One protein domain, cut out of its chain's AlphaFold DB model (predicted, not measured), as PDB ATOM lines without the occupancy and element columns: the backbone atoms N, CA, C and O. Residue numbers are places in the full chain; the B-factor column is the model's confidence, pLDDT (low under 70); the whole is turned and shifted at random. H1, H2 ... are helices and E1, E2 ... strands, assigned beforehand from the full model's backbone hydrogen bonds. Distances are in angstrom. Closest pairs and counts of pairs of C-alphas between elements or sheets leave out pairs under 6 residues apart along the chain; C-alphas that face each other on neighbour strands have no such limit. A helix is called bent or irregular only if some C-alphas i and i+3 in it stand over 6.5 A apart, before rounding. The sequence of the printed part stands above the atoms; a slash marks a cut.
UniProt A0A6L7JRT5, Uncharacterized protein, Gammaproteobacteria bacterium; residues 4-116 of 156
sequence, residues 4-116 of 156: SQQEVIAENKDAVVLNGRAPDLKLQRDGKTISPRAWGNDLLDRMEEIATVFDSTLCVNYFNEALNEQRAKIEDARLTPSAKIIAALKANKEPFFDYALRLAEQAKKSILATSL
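What this domain is: This is residues 4 to 116 of the 156 residues of an uncharacterized protein of Gammaproteobacteria bacterium (UniProt A0A6L7JRT5). A small hairpin of two strands, E1 and E2, with H1 packed along E1, makes a head at one end of a long helical hairpin formed by the bent helix H2 and by H3. Beyond H3, H4 and H5 make an arm with a corner between them, and residues 90 to 95 and 101 to 116 stick out. The printed part has 113 residues, with named elements in the order H1, E1, E2, H2, H3, H4, H5; the two strands are antiparallel and the class is mostly helix. The whole is loose, with a radius of gyration of the C-alphas of 18.5 A and spans of 50 by 41 by 25 A.

Where its parts are: E1 is residues 27 to 29 and E2 residues 32 to 34. H1 is residues 4 to 19, 22.3 A long, beginning at C-alpha 4 at (147.484, 199.808, 118.659). H2, residues 36 to 58, was assigned as one helix by its hydrogen bonds but is bent: C-alphas 46 and 49 are 6.6 A apart. Its arms are H2a, residues 36 to 46, 15.3 A, and H2b, residues 49 to 58, 14.5 A. H3 is residues 62 to 75, 20.1 A, beginning at C-alpha 62 at (162.860, 169.348, 104.239). H4 is residues 81 to 92, 16.6 A, and H5 residues 96 to 113, 25.8 A, ending at C-alpha 113 at (187.602, 168.310, 113.789).

How they stand to each other: E1 and E2 are an antiparallel hairpin at 132 degrees, with N 27 and O 34 within hydrogen-bond range at 2.8 A and N 32 and O 29 at 2.9 A. The closest C-alphas of H1 and E1 are those of Asn 12 and Leu 27, 5.5 A. H1 and H2a are only just apart, 8.3 A at the closest. H2a and H2b stand at a steep tilt of 48 degrees. H2a and H3 touch, closest at the C-alphas of Arg 37 and Ile 74, 5.6 A, with a shallow tilt of 18 degrees, opposite ways. H2b and H3 are a helical hairpin; H3 touches H2b with residues 62 to 67 alone, closest at the C-alphas of Ala 51 and Phe 63, 5.0 A. Their tilt of 32 degrees, opposite ways, is only just shallow. H3 and H4 are apart. H4 and H5 are close but not clearly touching, the closest C-alphas being those of Leu 89 and Phe 96, 6.7 A, and about perpendicular at 74 degrees. Every O i to N i+4 pair is within hydrogen-bond range in H1, H2a, H2b, H3, H4 and H5.

The domain as a whole: The two C-alphas farthest apart are those of Gly 31 and Ser 115, 54.0 A. The printed part has no cut and no long link. The mean pLDDT of the printed part is 95.7, and no printed residue is under 70.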
ATOM      1  N   SER A   4     148.209 200.837 117.900       86.81
ATOM      2  CA  SER A   4     147.484 199.808 118.659       86.81
ATOM      3  C   SER A   4     147.839 198.375 118.228       86.81
ATOM      4  O   SER A   4     147.923 197.483 119.064       86.81
ATOM      5  N   GLN A   5     148.116 198.132 116.939       87.38
ATOM      6  CA  GLN A   5     148.590 196.818 116.488       87.38
ATOM      7  C   GLN A   5     150.013 196.512 116.976       87.38
ATOM      8  O   GLN A   5     150.318 195.357 117.258       87.38
ATOM      9  N   GLN A   6     150.887 197.519 117.064       91.44
ATOM     10  CA  GLN A   6     152.254 197.338 117.564       91.44
ATOM     11  C   GLN A   6     152.272 196.997 119.056       91.44
ATOM     12  O   GLN A   6     153.040 196.130 119.468       91.44
ATOM     13  N   GLU A   7     151.397 197.626 119.835       94.38
ATOM     14  CA  GLU A   7     151.245 197.367 121.267       94.38
ATOM     15  C   GLU A   7     150.815 195.918 121.535       94.38
ATOM     16  O   GLU A   7     151.505 195.194 122.245       94.38
ATOM     17  N   VAL A   8     149.782 195.431 120.840       94.88
ATOM     18  CA  VAL A   8     149.326 194.031 120.949       94.88
ATOM     19  C   VAL A   8     150.428 193.028 120.579       94.88
ATOM     20  O   VAL A   8     150.546 191.958 121.182       94.88
ATOM     21  N   ILE A   9     151.256 193.346 119.581       94.94
ATOM     22  CA  ILE A   9     152.391 192.494 119.201       94.94
ATOM     23  C   ILE A   9     153.439 192.455 120.316       94.94
ATOM     24  O   ILE A   9     153.957 191.375 120.612       94.94
ATOM     25  N   ALA A  10     153.746 193.600 120.929       96.38
ATOM     26  CA  ALA A  10     154.678 193.676 122.049       96.38
ATOM     27  C   ALA A  10     154.161 192.874 123.254       96.38
ATOM     28  O   ALA A  10     154.878 192.015 123.761       96.38
ATOM     29  N   GLU A  11     152.890 193.049 123.621       96.81
ATOM     30  CA  GLU A  11     152.250 192.311 124.716       96.81
ATOM     31  C   GLU A  11     152.284 190.794 124.497       96.81
ATOM     32  O   GLU A  11     152.687 190.036 125.382       96.81
ATOM     33  N   ASN A  12     151.912 190.328 123.301       97.62
ATOM     34  CA  ASN A  12     151.968 188.905 122.969       97.62
ATOM     35  C   ASN A  12     153.390 188.352 123.058       97.62
ATOM     36  O   ASN A  12     153.597 187.236 123.541       97.62
ATOM     37  N   LYS A  13     154.372 189.115 122.571       97.06
ATOM     38  CA  LYS A  13     155.778 188.721 122.624       97.06
ATOM     39  C   LYS A  13     156.232 188.572 124.074       97.06
ATOM     40  O   LYS A  13     156.799 187.532 124.409       97.06
ATOM     41  N   ASP A  14     155.933 189.543 124.927       97.81
ATOM     42  CA  ASP A  14     156.297 189.505 126.344       97.81
ATOM     43  C   ASP A  14     155.615 188.339 127.067       97.81
ATOM     44  O   ASP A  14     156.259 187.598 127.815       97.81
ATOM     45  N   ALA A  15     154.338 188.090 126.768       97.62
ATOM     46  CA  ALA A  15     153.589 186.971 127.325       97.62
ATOM     47  C   ALA A  15     154.219 185.609 126.966       97.62
ATOM     48  O   ALA A  15     154.354 184.739 127.832       97.62
ATOM     49  N   VAL A  16     154.668 185.425 125.717       97.19
ATOM     50  CA  VAL A  16     155.368 184.203 125.279       97.19
ATOM     51  C   VAL A  16     156.775 184.106 125.874       97.19
ATOM     52  O   VAL A  16     157.193 183.016 126.268       97.19
ATOM     53  N   VAL A  17     157.512 185.214 125.980       96.69
ATOM     54  CA  VAL A  17     158.858 185.226 126.579       96.69
ATOM     55  C   VAL A  17     158.805 184.799 128.044       96.69
ATOM     56  O   VAL A  17     159.579 183.938 128.463       96.69
ATOM     57  N   LEU A  18     157.878 185.368 128.815       95.44
ATOM     58  CA  LEU A  18     157.783 185.127 130.252       95.44
ATOM     59  C   LEU A  18     157.096 183.794 130.572       95.44
ATOM     60  O   LEU A  18     157.544 183.067 131.458       95.44
ATOM     61  N   ASN A  19     156.029 183.452 129.841       95.88
ATOM     62  CA  ASN A  19     155.121 182.356 130.196       95.88
ATOM     63  C   ASN A  19     154.760 181.435 129.016       95.88
ATOM     64  O   ASN A  19     153.792 180.683 129.096       95.88
ATOM     65  N   GLY A  20     155.544 181.417 127.935       95.69
ATOM     66  CA  GLY A  20     155.234 180.700 126.683       95.69
ATOM     67  C   GLY A  20     154.976 179.195 126.791       95.69
ATOM     68  O   GLY A  20     154.383 178.611 125.890       95.69
ATOM     69  N   ARG A  21     155.415 178.554 127.880       95.25
ATOM     70  CA  ARG A  21     155.208 177.115 128.140       95.25
ATOM     71  C   ARG A  21     154.019 176.826 129.062       95.25
ATOM     72  O   ARG A  21     153.774 175.658 129.359       95.25
ATOM     73  N   ALA A  22     153.329 177.853 129.558       95.19
ATOM     74  CA  ALA A  22     152.159 177.687 130.408       95.19
ATOM     75  C   ALA A  22     150.964 177.191 129.564       95.19
ATOM     76  O   ALA A  22     150.668 177.788 128.525       95.19
ATOM     77  N   PRO A  23     150.281 176.101 129.963       90.88
ATOM     78  CA  PRO A  23     149.200 175.503 129.170       90.88
ATOM     79  C   PRO A  23     147.961 176.406 129.054       90.88
ATOM     80  O   PRO A  23     147.162 176.255 128.131       90.88
ATOM     81  N   ASP A  24     147.799 177.340 129.984       94.12
ATOM     82  CA  ASP A  24     146.698 178.292 130.087       94.12
ATOM     83  C   ASP A  24     147.008 179.662 129.464       94.12
ATOM     84  O   ASP A  24     146.117 180.517 129.438       94.12
ATOM     85  N   LEU A  25     148.210 179.861 128.899       96.75
ATOM     86  CA  LEU A  25     148.607 181.114 128.254       96.75
ATOM     87  C   LEU A  25     147.588 181.543 127.187       96.75
ATOM     88  O   LEU A  25     147.127 180.750 126.357       96.75
ATOM     89  N   LYS A  26     147.274 182.837 127.196       97.06
ATOM     90  CA  LYS A  26     146.376 183.504 126.260       97.06
ATOM     91  C   LYS A  26     147.102 184.649 125.561       97.06
ATOM     92  O   LYS A  26     147.845 185.384 126.199       97.06
ATOM     93  N   LEU A  27     146.860 184.783 124.263       97.62
ATOM     94  CA  LEU A  27     147.376 185.832 123.384       97.62
ATOM     95  C   LEU A  27     146.207 186.600 122.763       97.62
ATOM     96  O   LEU A  27     145.076 186.115 122.768       97.62
ATOM     97  N   GLN A  28     146.483 187.772 122.204       97.31
ATOM     98  CA  GLN A  28     145.507 188.623 121.529       97.31
ATOM     99  C   GLN A  28     145.725 188.627 120.015       97.31
ATOM    100  O   GLN A  28     146.822 188.887 119.529       97.31
ATOM    101  N   ARG A  29     144.668 188.372 119.246       94.81
ATOM    102  CA  ARG A  29     144.676 188.417 117.780       94.81
ATOM    103  C   ARG A  29     143.381 189.048 117.293       94.81
ATOM    104  O   ARG A  29     142.306 188.535 117.585       94.81
ATOM    105  N   ASP A  30     143.486 190.154 116.559       91.69
ATOM    106  CA  ASP A  30     142.339 190.855 115.961       91.69
ATOM    107  C   ASP A  30     141.211 191.152 116.975       91.69
ATOM    108  O   ASP A  30     140.027 190.951 116.707       91.69
ATOM    109  N   GLY A  31     141.595 191.579 118.185       92.00
ATOM    110  CA  GLY A  31     140.671 191.878 119.287       92.00
ATOM    111  C   GLY A  31     140.066 190.650 119.979       92.00
ATOM    112  O   GLY A  31     139.130 190.796 120.764       92.00
ATOM    113  N   LYS A  32     140.562 189.441 119.691       94.81
ATOM    114  CA  LYS A  32     140.109 188.186 120.299       94.81
ATOM    115  C   LYS A  32     141.236 187.477 121.034       94.81
ATOM    116  O   LYS A  32     142.370 187.409 120.564       94.81
ATOM    117  N   THR A  33     140.869 186.826 122.129       97.00
ATOM    118  CA  THR A  33     141.765 185.946 122.869       97.00
ATOM    119  C   THR A  33     141.949 184.608 122.145       97.00
ATOM    120  O   THR A  33     140.971 183.951 121.788       97.00
ATOM    121  N   ILE A  34     143.192 184.156 121.993       97.81
ATOM    122  CA  ILE A  34     143.558 182.881 121.360       97.81
ATOM    123  C   ILE A  34     144.656 182.170 122.163       97.81
ATOM    124  O   ILE A  34     145.461 182.813 122.830       97.81
ATOM    125  N   SER A  35     144.694 180.834 122.151       97.00
ATOM    126  CA  SER A  35     145.810 180.100 122.765       97.00
ATOM    127  C   SER A  35     147.015 180.037 121.814       97.00
ATOM    128  O   SER A  35     146.820 179.971 120.597       97.00
ATOM    129  N   PRO A  36     148.255 179.964 122.336       96.00
ATOM    130  CA  PRO A  36     149.440 179.707 121.520       96.00
ATOM    131  C   PRO A  36     149.316 178.433 120.682       96.00
ATOM    132  O   PRO A  36     149.757 178.414 119.540       96.00
ATOM    133  N   ARG A  37     148.662 177.389 121.216       96.12
ATOM    134  CA  ARG A  37     148.416 176.145 120.477       96.12
ATOM    135  C   ARG A  37     147.527 176.363 119.258       96.12
ATOM    136  O   ARG A  37     147.892 175.958 118.161       96.12
ATOM    137  N   ALA A  38     146.372 176.998 119.442       96.88
ATOM    138  CA  ALA A  38     145.441 177.229 118.342       96.88
ATOM    139  C   ALA A  38     146.052 178.167 117.294       96.88
ATOM    140  O   ALA A  38     145.996 177.883 116.102       96.88
ATOM    141  N   TRP A  39     146.682 179.257 117.739       97.31
ATOM    142  CA  TRP A  39     147.277 180.216 116.816       97.31
ATOM    143  C   TRP A  39     148.512 179.657 116.102       97.31
ATOM    144  O   TRP A  39     148.662 179.849 114.901       97.31
ATOM    145  N   GLY A  40     149.377 178.935 116.816       96.62
ATOM    146  CA  GLY A  40     150.563 178.307 116.243       96.62
ATOM    147  C   GLY A  40     150.212 177.293 115.158       96.62
ATOM    148  O   GLY A  40     150.812 177.335 114.091       96.62
ATOM    149  N   ASN A  41     149.207 176.440 115.389       97.50
ATOM    150  CA  ASN A  41     148.739 175.505 114.364       97.50
ATOM    151  C   ASN A  41     148.149 176.228 113.147       97.50
ATOM    152  O   ASN A  41     148.561 175.914 112.042       97.50
ATOM    153  N   ASP A  42     147.303 177.248 113.337       97.19
ATOM    154  CA  ASP A  42     146.771 178.055 112.220       97.19
ATOM    155  C   ASP A  42     147.892 178.667 111.361       97.19
ATOM    156  O   ASP A  42     147.810 178.692 110.135       97.19
ATOM    157  N   LEU A  43     148.969 179.147 111.989       96.50
ATOM    158  CA  LEU A  43     150.125 179.671 111.261       96.50
ATOM    159  C   LEU A  43     150.872 178.573 110.493       96.50
ATOM    160  O   LEU A  43     151.254 178.809 109.351       96.50
ATOM    161  N   LEU A  44     151.076 177.401 111.100       97.75
ATOM    162  CA  LEU A  44     151.773 176.277 110.468       97.75
ATOM    163  C   LEU A  44     150.967 175.670 109.313       97.75
ATOM    164  O   LEU A  44     151.548 175.382 108.273       97.75
ATOM    165  N   ASP A  45     149.644 175.555 109.455       97.06
ATOM    166  CA  ASP A  45     148.737 175.090 108.396       97.06
ATOM    167  C   ASP A  45     148.838 176.003 107.167       97.06
ATOM    168  O   ASP A  45     148.998 175.552 106.038       97.06
ATOM    169  N   ARG A  46     148.855 177.323 107.384       96.38
ATOM    170  CA  ARG A  46     149.015 178.309 106.302       96.38
ATOM    171  C   ARG A  46     150.389 178.264 105.628       96.38
ATOM    172  O   ARG A  46     150.528 178.759 104.514       96.38
ATOM    173  N   MET A  47     151.408 177.733 106.301       97.69
ATOM    174  CA  MET A  47     152.751 177.567 105.735       97.69
ATOM    175  C   MET A  47     152.896 176.264 104.941       97.69
ATOM    176  O   MET A  47     153.813 176.168 104.127       97.69
ATOM    177  N   GLU A  48     152.015 175.283 105.141       96.50
ATOM    178  CA  GLU A  48     152.104 173.949 104.536       96.50
ATOM    179  C   GLU A  48     152.017 173.987 103.005       96.50
ATOM    180  O   GLU A  48     152.792 173.320 102.315       96.50
ATOM    181  N   GLU A  49     151.148 174.838 102.451       94.62
ATOM    182  CA  GLU A  49     151.046 175.035 100.998       94.62
ATOM    183  C   GLU A  49     152.368 175.545 100.410       94.62
ATOM    184  O   GLU A  49     152.851 175.043  99.394       94.62
ATOM    185  N   ILE A  50     152.998 176.507 101.090       96.00
ATOM    186  CA  ILE A  50     154.278 177.083 100.672       96.00
ATOM    187  C   ILE A  50     155.382 176.026 100.778       96.00
ATOM    188  O   ILE A  50     156.149 175.845  99.833       96.00
ATOM    189  N   ALA A  51     155.441 175.294 101.894       96.81
ATOM    190  CA  ALA A  51     156.405 174.217 102.100       96.81
ATOM    191  C   ALA A  51     156.294 173.137 101.017       96.81
ATOM    192  O   ALA A  51     157.306 172.717 100.464       96.81
ATOM    193  N   THR A  52     155.071 172.762 100.642       96.62
ATOM    194  CA  THR A  52     154.802 171.787  99.575       96.62
ATOM    195  C   THR A  52     155.320 172.260  98.214       96.62
ATOM    196  O   THR A  52     155.888 171.473  97.451       96.62
ATOM    197  N   VAL A  53     155.184 173.552  97.901       97.50
ATOM    198  CA  VAL A  53     155.743 174.128  96.664       97.50
ATOM    199  C   VAL A  53     157.273 174.065  96.664       97.50
ATOM    200  O   VAL A  53     157.864 173.676  95.657       97.50
ATOM    201  N   PHE A  54     157.930 174.395  97.779       97.38
ATOM    202  CA  PHE A  54     159.391 174.297  97.883       97.38
ATOM    203  C   PHE A  54     159.889 172.851  97.773       97.38
ATOM    204  O   PHE A  54     160.801 172.577  96.993       97.38
ATOM    205  N   ASP A  55     159.260 171.934  98.505       97.81
ATOM    206  CA  ASP A  55     159.601 170.510  98.518       97.81
ATOM    207  C   ASP A  55     159.459 169.880  97.125       97.81
ATOM    208  O   ASP A  55     160.377 169.217  96.639       97.81
ATOM    209  N   SER A  56     158.356 170.161  96.424       96.69
ATOM    210  CA  SER A  56     158.137 169.663  95.059       96.69
ATOM    211  C   SER A  56     159.109 170.256  94.036       96.69
ATOM    212  O   SER A  56     159.582 169.537  93.161       96.69
ATOM    213  N   THR A  57     159.452 171.542  94.157       97.00
ATOM    214  CA  THR A  57     160.391 172.215  93.239       97.00
ATOM    215  C   THR A  57     161.817 171.689  93.390       97.00
ATOM    216  O   THR A  57     162.552 171.586  92.410       97.00
ATOM    217  N   LEU A  58     162.218 171.366  94.620       95.94
ATOM    218  CA  LEU A  58     163.568 170.906  94.940       95.94
ATOM    219  C   LEU A  58     163.680 169.374  95.008       95.94
ATOM    220  O   LEU A  58     164.780 168.864  95.204       95.94
ATOM    221  N   CYS A  59     162.571 168.649  94.828       95.50
ATOM    222  CA  CYS A  59     162.477 167.194  94.983       95.50
ATOM    223  C   CYS A  59     162.987 166.700  96.354       95.50
ATOM    224  O   CYS A  59     163.678 165.685  96.440       95.50
ATOM    225  N   VAL A  60     162.649 167.423  97.424       96.56
ATOM    226  CA  VAL A  60     162.987 167.102  98.824       96.56
ATOM    227  C   VAL A  60     161.728 167.145  99.693       96.56
ATOM    228  O   VAL A  60     160.637 167.389  99.192       96.56
ATOM    229  N   ASN A  61     161.865 166.895 100.995       95.62
ATOM    230  CA  ASN A  61     160.787 166.996 101.986       95.62
ATOM    231  C   ASN A  61     161.157 167.877 103.202       95.62
ATOM    232  O   ASN A  61     160.461 167.867 104.219       95.62
ATOM    233  N   TYR A  62     162.269 168.614 103.119       97.00
ATOM    234  CA  TYR A  62     162.860 169.348 104.239       97.00
ATOM    235  C   TYR A  62     161.937 170.422 104.814       97.00
ATOM    236  O   TYR A  62     161.968 170.681 106.018       97.00
ATOM    237  N   PHE A  63     161.123 171.068 103.977       97.62
ATOM    238  CA  PHE A  63     160.272 172.163 104.429       97.62
ATOM    239  C   PHE A  63     159.079 171.626 105.223       97.62
ATOM    240  O   PHE A  63     158.804 172.119 106.320       97.62
ATOM    241  N   ASN A  64     158.417 170.576 104.731       97.38
ATOM    242  CA  ASN A  64     157.343 169.917 105.471       97.38
ATOM    243  C   ASN A  64     157.849 169.222 106.745       97.38
ATOM    244  O   ASN A  64     157.193 169.298 107.787       97.38
ATOM    245  N   GLU A  65     159.031 168.599 106.716       97.75
ATOM    246  CA  GLU A  65     159.662 168.051 107.925       97.75
ATOM    247  C   GLU A  65     159.899 169.141 108.978       97.75
ATOM    248  O   GLU A  65     159.507 168.980 110.138       97.75
ATOM    249  N   ALA A  66     160.440 170.295 108.575       97.38
ATOM    250  CA  ALA A  66     160.670 171.415 109.480       97.38
ATOM    251  C   ALA A  66     159.371 171.954 110.108       97.38
ATOM    252  O   ALA A  66     159.363 172.284 111.302       97.38
ATOM    253  N   LEU A  67     158.270 172.024 109.343       97.81
ATOM    254  CA  LEU A  67     156.955 172.414 109.867       97.81
ATOM    255  C   LEU A  67     156.430 171.400 110.885       97.81
ATOM    256  O   LEU A  67     155.976 171.796 111.961       97.81
ATOM    257  N   ASN A  68     156.546 170.104 110.596       97.56
ATOM    258  CA  ASN A  68     156.126 169.041 111.508       97.56
ATOM    259  C   ASN A  68     156.911 169.067 112.826       97.56
ATOM    260  O   ASN A  68     156.324 168.928 113.903       97.56
ATOM    261  N   GLU A  69     158.217 169.339 112.778       98.00
ATOM    262  CA  GLU A  69     159.018 169.537 113.987       98.00
ATOM    263  C   GLU A  69     158.556 170.738 114.823       98.00
ATOM    264  O   GLU A  69     158.590 170.687 116.058       98.00
ATOM    265  N   GLN A  70     158.136 171.836 114.184       97.81
ATOM    266  CA  GLN A  70     157.604 172.990 114.912       97.81
ATOM    267  C   GLN A  70     156.228 172.679 115.497       97.81
ATOM    268  O   GLN A  70     155.970 173.014 116.655       97.81
ATOM    269  N   ARG A  71     155.379 171.970 114.748       97.88
ATOM    270  CA  ARG A  71     154.060 171.525 115.206       97.88
ATOM    271  C   ARG A  71     154.166 170.667 116.461       97.88
ATOM    272  O   ARG A  71     153.460 170.913 117.435       97.88
ATOM    273  N   ALA A  72     155.130 169.749 116.506       98.19
ATOM    274  CA  ALA A  72     155.393 168.944 117.694       98.19
ATOM    275  C   ALA A  72     155.700 169.802 118.940       98.19
ATOM    276  O   ALA A  72     155.240 169.483 120.033       98.19
ATOM    277  N   LYS A  73     156.425 170.923 118.793       97.62
ATOM    278  CA  LYS A  73     156.729 171.851 119.904       97.62
ATOM    279  C   LYS A  73     155.508 172.654 120.363       97.62
ATOM    280  O   LYS A  73     155.444 173.022 121.535       97.62
ATOM    281  N   ILE A  74     154.571 172.934 119.456       96.81
ATOM    282  CA  ILE A  74     153.293 173.593 119.760       96.81
ATOM    283  C   ILE A  74     152.361 172.646 120.528       96.81
ATOM    284  O   ILE A  74     151.694 173.060 121.483       96.81
ATOM    285  N   GLU A  75     152.344 171.368 120.154       96.31
ATOM    286  CA  GLU A  75     151.543 170.357 120.843       96.31
ATOM    287  C   GLU A  75     152.136 169.962 122.198       96.31
ATOM    288  O   GLU A  75     151.404 169.876 123.192       96.31
ATOM    289  N   ASP A  76     153.459 169.809 122.267       96.81
ATOM    290  CA  ASP A  76     154.196 169.479 123.481       96.81
ATOM    291  C   ASP A  76     155.312 170.495 123.769       96.81
ATOM    292  O   ASP A  76     156.436 170.411 123.262       96.81
ATOM    293  N   ALA A  77     155.029 171.412 124.696       96.00
ATOM    294  CA  ALA A  77     155.973 172.436 125.131       96.00
ATOM    295  C   ALA A  77     157.282 171.862 125.718       96.00
ATOM    296  O   ALA A  77     158.282 172.583 125.787       96.00
ATOM    297  N   ARG A  78     157.329 170.578 126.118       96.75
ATOM    298  CA  ARG A  78     158.562 169.911 126.586       96.75
ATOM    299  C   ARG A  78     159.588 169.731 125.468       96.75
ATOM    300  O   ARG A  78     160.777 169.609 125.751       96.75
ATOM    301  N   LEU A  79     159.151 169.744 124.208       97.50
ATOM    302  CA  LEU A  79     160.027 169.622 123.043       97.50
ATOM    303  C   LEU A  79     160.718 170.942 122.673       97.50
ATOM    304  O   LEU A  79     161.650 170.938 121.860       97.50
ATOM    305  N   THR A  80     160.305 172.060 123.279       97.50
ATOM    306  CA  THR A  80     160.936 173.368 123.060       97.50
ATOM    307  C   THR A  80     162.384 173.385 123.570       97.50
ATOM    308  O   THR A  80     162.692 172.748 124.584       97.50
ATOM    309  N   PRO A  81     163.299 174.133 122.922       95.81
ATOM    310  CA  PRO A  81     164.685 174.243 123.384       95.81
ATOM    311  C   PRO A  81     164.805 174.726 124.836       95.81
ATOM    312  O   PRO A  81     165.598 174.180 125.599       95.81
ATOM    313  N   SER A  82     163.972 175.687 125.251       95.75
ATOM    314  CA  SER A  82     163.964 176.193 126.629       95.75
ATOM    315  C   SER A  82     163.576 175.108 127.640       95.75
ATOM    316  O   SER A  82     164.216 174.995 128.684       95.75
ATOM    317  N   ALA A  83     162.594 174.254 127.332       96.50
ATOM    318  CA  ALA A  83     162.248 173.121 128.190       96.50
ATOM    319  C   ALA A  83     163.352 172.054 128.233       96.50
ATOM    320  O   ALA A  83     163.668 171.557 129.314       96.50
ATOM    321  N   LYS A  84     163.967 171.734 127.086       95.75
ATOM    322  CA  LYS A  84     165.060 170.753 126.991       95.75
ATOM    323  C   LYS A  84     166.286 171.170 127.803       95.75
ATOM    324  O   LYS A  84     166.831 170.341 128.528       95.75
ATOM    325  N   ILE A  85     166.677 172.446 127.745       94.62
ATOM    326  CA  ILE A  85     167.784 172.981 128.552       94.62
ATOM    327  C   ILE A  85     167.463 172.836 130.042       94.62
ATOM    328  O   ILE A  85     168.243 172.243 130.781       94.62
ATOM    329  N   ILE A  86     166.290 173.294 130.490       94.38
ATOM    330  CA  ILE A  86     165.897 173.191 131.905       94.38
ATOM    331  C   ILE A  86     165.835 171.729 132.372       94.38
ATOM    332  O   ILE A  86     166.241 171.427 133.494       94.38
ATOM    333  N   ALA A  87     165.347 170.813 131.531       94.88
ATOM    334  CA  ALA A  87     165.330 169.388 131.837       94.88
ATOM    335  C   ALA A  87     166.749 168.818 131.994       94.88
ATOM    336  O   ALA A  87     166.998 168.093 132.956       94.88
ATOM    337  N   ALA A  88     167.682 169.188 131.111       93.25
ATOM    338  CA  ALA A  88     169.076 168.756 131.185       93.25
ATOM    339  C   ALA A  88     169.773 169.254 132.463       93.25
ATOM    340  O   ALA A  88     170.392 168.460 133.170       93.25
ATOM    341  N   LEU A  89     169.597 170.536 132.810       95.06
ATOM    342  CA  LEU A  89     170.149 171.112 134.043       95.06
ATOM    343  C   LEU A  89     169.630 170.381 135.288       95.06
ATOM    344  O   LEU A  89     170.399 170.040 136.186       95.06
ATOM    345  N   LYS A  90     168.321 170.088 135.330       94.50
ATOM    346  CA  LYS A  90     167.694 169.361 136.445       94.50
ATOM    347  C   LYS A  90     168.173 167.915 136.549       94.50
ATOM    348  O   LYS A  90     168.456 167.464 137.655       94.50
ATOM    349  N   ALA A  91     168.253 167.200 135.427       93.69
ATOM    350  CA  ALA A  91     168.672 165.799 135.399       93.69
ATOM    351  C   ALA A  91     170.121 165.626 135.878       93.69
ATOM    352  O   ALA A  91     170.404 164.725 136.665       93.69
ATOM    353  N   ASN A  92     171.008 166.535 135.468       89.69
ATOM    354  CA  ASN A  92     172.428 166.485 135.814       89.69
ATOM    355  C   ASN A  92     172.760 167.173 137.146       89.69
ATOM    356  O   ASN A  92     173.896 167.077 137.604       89.69
ATOM    357  N   LYS A  93     171.795 167.881 137.758       92.62
ATOM    358  CA  LYS A  93     172.026 168.803 138.887       92.62
ATOM    359  C   LYS A  93     173.188 169.768 138.600       92.62
ATOM    360  O   LYS A  93     174.010 170.044 139.468       92.62
ATOM    361  N   GLU A  94     173.251 170.246 137.360       92.88
ATOM    362  CA  GLU A  94     174.360 171.030 136.810       92.88
ATOM    363  C   GLU A  94     173.982 172.522 136.815       92.88
ATOM    364  O   GLU A  94     172.895 172.877 136.337       92.88
ATOM    365  N   PRO A  95     174.833 173.417 137.347       94.50
ATOM    366  CA  PRO A  95     174.673 174.854 137.165       94.50
ATOM    367  C   PRO A  95     174.676 175.234 135.679       94.50
ATOM    368  O   PRO A  95     175.366 174.630 134.861       94.50
ATOM    369  N   PHE A  96     173.929 176.282 135.315       94.06
ATOM    370  CA  PHE A  96     173.813 176.698 133.911       94.06
ATOM    371  C   PHE A  96     175.166 177.025 133.261       94.06
ATOM    372  O   PHE A  96     175.383 176.674 132.103       94.06
ATOM    373  N   PHE A  97     176.066 177.679 134.000       95.50
ATOM    374  CA  PHE A  97     177.382 178.053 133.485       95.50
ATOM    375  C   PHE A  97     178.198 176.827 133.059       95.50
ATOM    376  O   PHE A  97     178.706 176.801 131.941       95.50
ATOM    377  N   ASP A  98     178.247 175.792 133.898       95.12
ATOM    378  CA  ASP A  98     179.000 174.566 133.616       95.12
ATOM    379  C   ASP A  98     178.417 173.824 132.404       95.12
ATOM    380  O   ASP A  98     179.150 173.415 131.501       95.12
ATOM    381  N   TYR A  99     177.082 173.755 132.316       94.56
ATOM    382  CA  TYR A  99     176.383 173.203 131.154       94.56
ATOM    383  C   TYR A  99     176.744 173.950 129.860       94.56
ATOM    384  O   TYR A  99     177.057 173.325 128.844       94.56
ATOM    385  N   ALA A 100     176.709 175.286 129.888       95.12
ATOM    386  CA  ALA A 100     177.021 176.122 128.733       95.12
ATOM    387  C   ALA A 100     178.497 176.007 128.322       95.12
ATOM    388  O   ALA A 100     178.787 175.885 127.130       95.12
ATOM    389  N   LEU A 101     179.418 175.985 129.290       95.56
ATOM    390  CA  LEU A 101     180.845 175.792 129.045       95.56
ATOM    391  C   LEU A 101     181.104 174.444 128.366       95.56
ATOM    392  O   LEU A 101     181.757 174.390 127.324       95.56
ATOM    393  N   ARG A 102     180.508 173.370 128.886       94.50
ATOM    394  CA  ARG A 102     180.620 172.033 128.300       94.50
ATOM    395  C   ARG A 102     180.098 171.988 126.861       94.50
ATOM    396  O   ARG A 102     180.721 171.361 126.007       94.50
ATOM    397  N   LEU A 103     178.975 172.649 126.565       94.50
ATOM    398  CA  LEU A 103     178.472 172.759 125.189       94.50
ATOM    399  C   LEU A 103     179.427 173.545 124.283       94.50
ATOM    400  O   LEU A 103     179.659 173.134 123.146       94.50
ATOM    401  N   ALA A 104     180.007 174.642 124.774       97.00
ATOM    402  CA  ALA A 104     180.973 175.434 124.019       97.00
ATOM    403  C   ALA A 104     182.244 174.631 123.696       97.00
ATOM    404  O   ALA A 104     182.735 174.674 122.566       97.00
ATOM    405  N   GLU A 105     182.750 173.840 124.644       97.56
ATOM    406  CA  GLU A 105     183.890 172.944 124.428       97.56
ATOM    407  C   GLU A 105     183.580 171.845 123.405       97.56
ATOM    408  O   GLU A 105     184.399 171.565 122.524       97.56
ATOM    409  N   GLN A 106     182.383 171.250 123.472       96.31
ATOM    410  CA  GLN A 106     181.918 170.267 122.489       96.31
ATOM    411  C   GLN A 106     181.812 170.879 121.088       96.31
ATOM    412  O   GLN A 106     182.313 170.294 120.126       96.31
ATOM    413  N   ALA A 107     181.227 172.074 120.974       96.50
ATOM    414  CA  ALA A 107     181.126 172.803 119.714       96.50
ATOM    415  C   ALA A 107     182.514 173.138 119.149       96.50
ATOM    416  O   ALA A 107     182.784 172.841 117.988       96.50
ATOM    417  N   LYS A 108     183.431 173.656 119.981       97.50
ATOM    418  CA  LYS A 108     184.827 173.919 119.596       97.50
ATOM    419  C   LYS A 108     185.494 172.662 119.045       97.50
ATOM    420  O   LYS A 108     186.092 172.712 117.975       97.50
ATOM    421  N   LYS A 109     185.386 171.536 119.756       96.94
ATOM    422  CA  LYS A 109     185.971 170.263 119.315       96.94
ATOM    423  C   LYS A 109     185.384 169.809 117.978       96.94
ATOM    424  O   LYS A 109     186.145 169.387 117.116       96.94
ATOM    425  N   SER A 110     184.066 169.906 117.804       95.50
ATOM    426  CA  SER A 110     183.399 169.527 116.554       95.50
ATOM    427  C   SER A 110     183.853 170.392 115.381       95.50
ATOM    428  O   SER A 110     184.170 169.859 114.328       95.50
ATOM    429  N   ILE A 111     183.917 171.711 115.573       93.94
ATOM    430  CA  ILE A 111     184.327 172.657 114.531       93.94
ATOM    431  C   ILE A 111     185.788 172.420 114.135       93.94
ATOM    432  O   ILE A 111     186.095 172.357 112.952       93.94
ATOM    433  N   LEU A 112     186.686 172.231 115.108       94.25
ATOM    434  CA  LEU A 112     188.108 171.980 114.837       94.25
ATOM    435  C   LEU A 112     188.381 170.600 114.221       94.25
ATOM    436  O   LEU A 112     189.426 170.412 113.606       94.25
ATOM    437  N   ALA A 113     187.478 169.633 114.396       94.81
ATOM    438  CA  ALA A 113     187.602 168.310 113.789       94.81
ATOM    439  C   ALA A 113     187.211 168.294 112.301       94.81
ATOM    440  O   ALA A 113     187.565 167.356 111.588       94.81
ATOM    441  N   THR A 114     186.481 169.306 111.826       90.94
ATOM    442  CA  THR A 114     186.084 169.429 110.422       90.94
ATOM    443  C   THR A 114     187.105 170.273 109.667       90.94
ATOM    444  O   THR A 114     187.144 171.495 109.802       90.94
ATOM    445  N   SER A 115     187.932 169.624 108.846       90.44
ATOM    446  CA  SER A 115     188.846 170.328 107.943       90.44
ATOM    447  C   SER A 115     188.070 171.117 106.890       90.44
ATOM    448  O   SER A 115     187.120 170.607 106.296       90.44
ATOM    449  N   LEU A 116     188.504 172.349 106.636       93.00
ATOM    450  CA  LEU A 116     188.016 173.147 105.515       93.00
ATOM    451  C   LEU A 116     188.743 172.745 104.228       93.00
ATOM    452  O   LEU A 116     189.924 172.399 104.254       93.00
TER     453      LEU A 116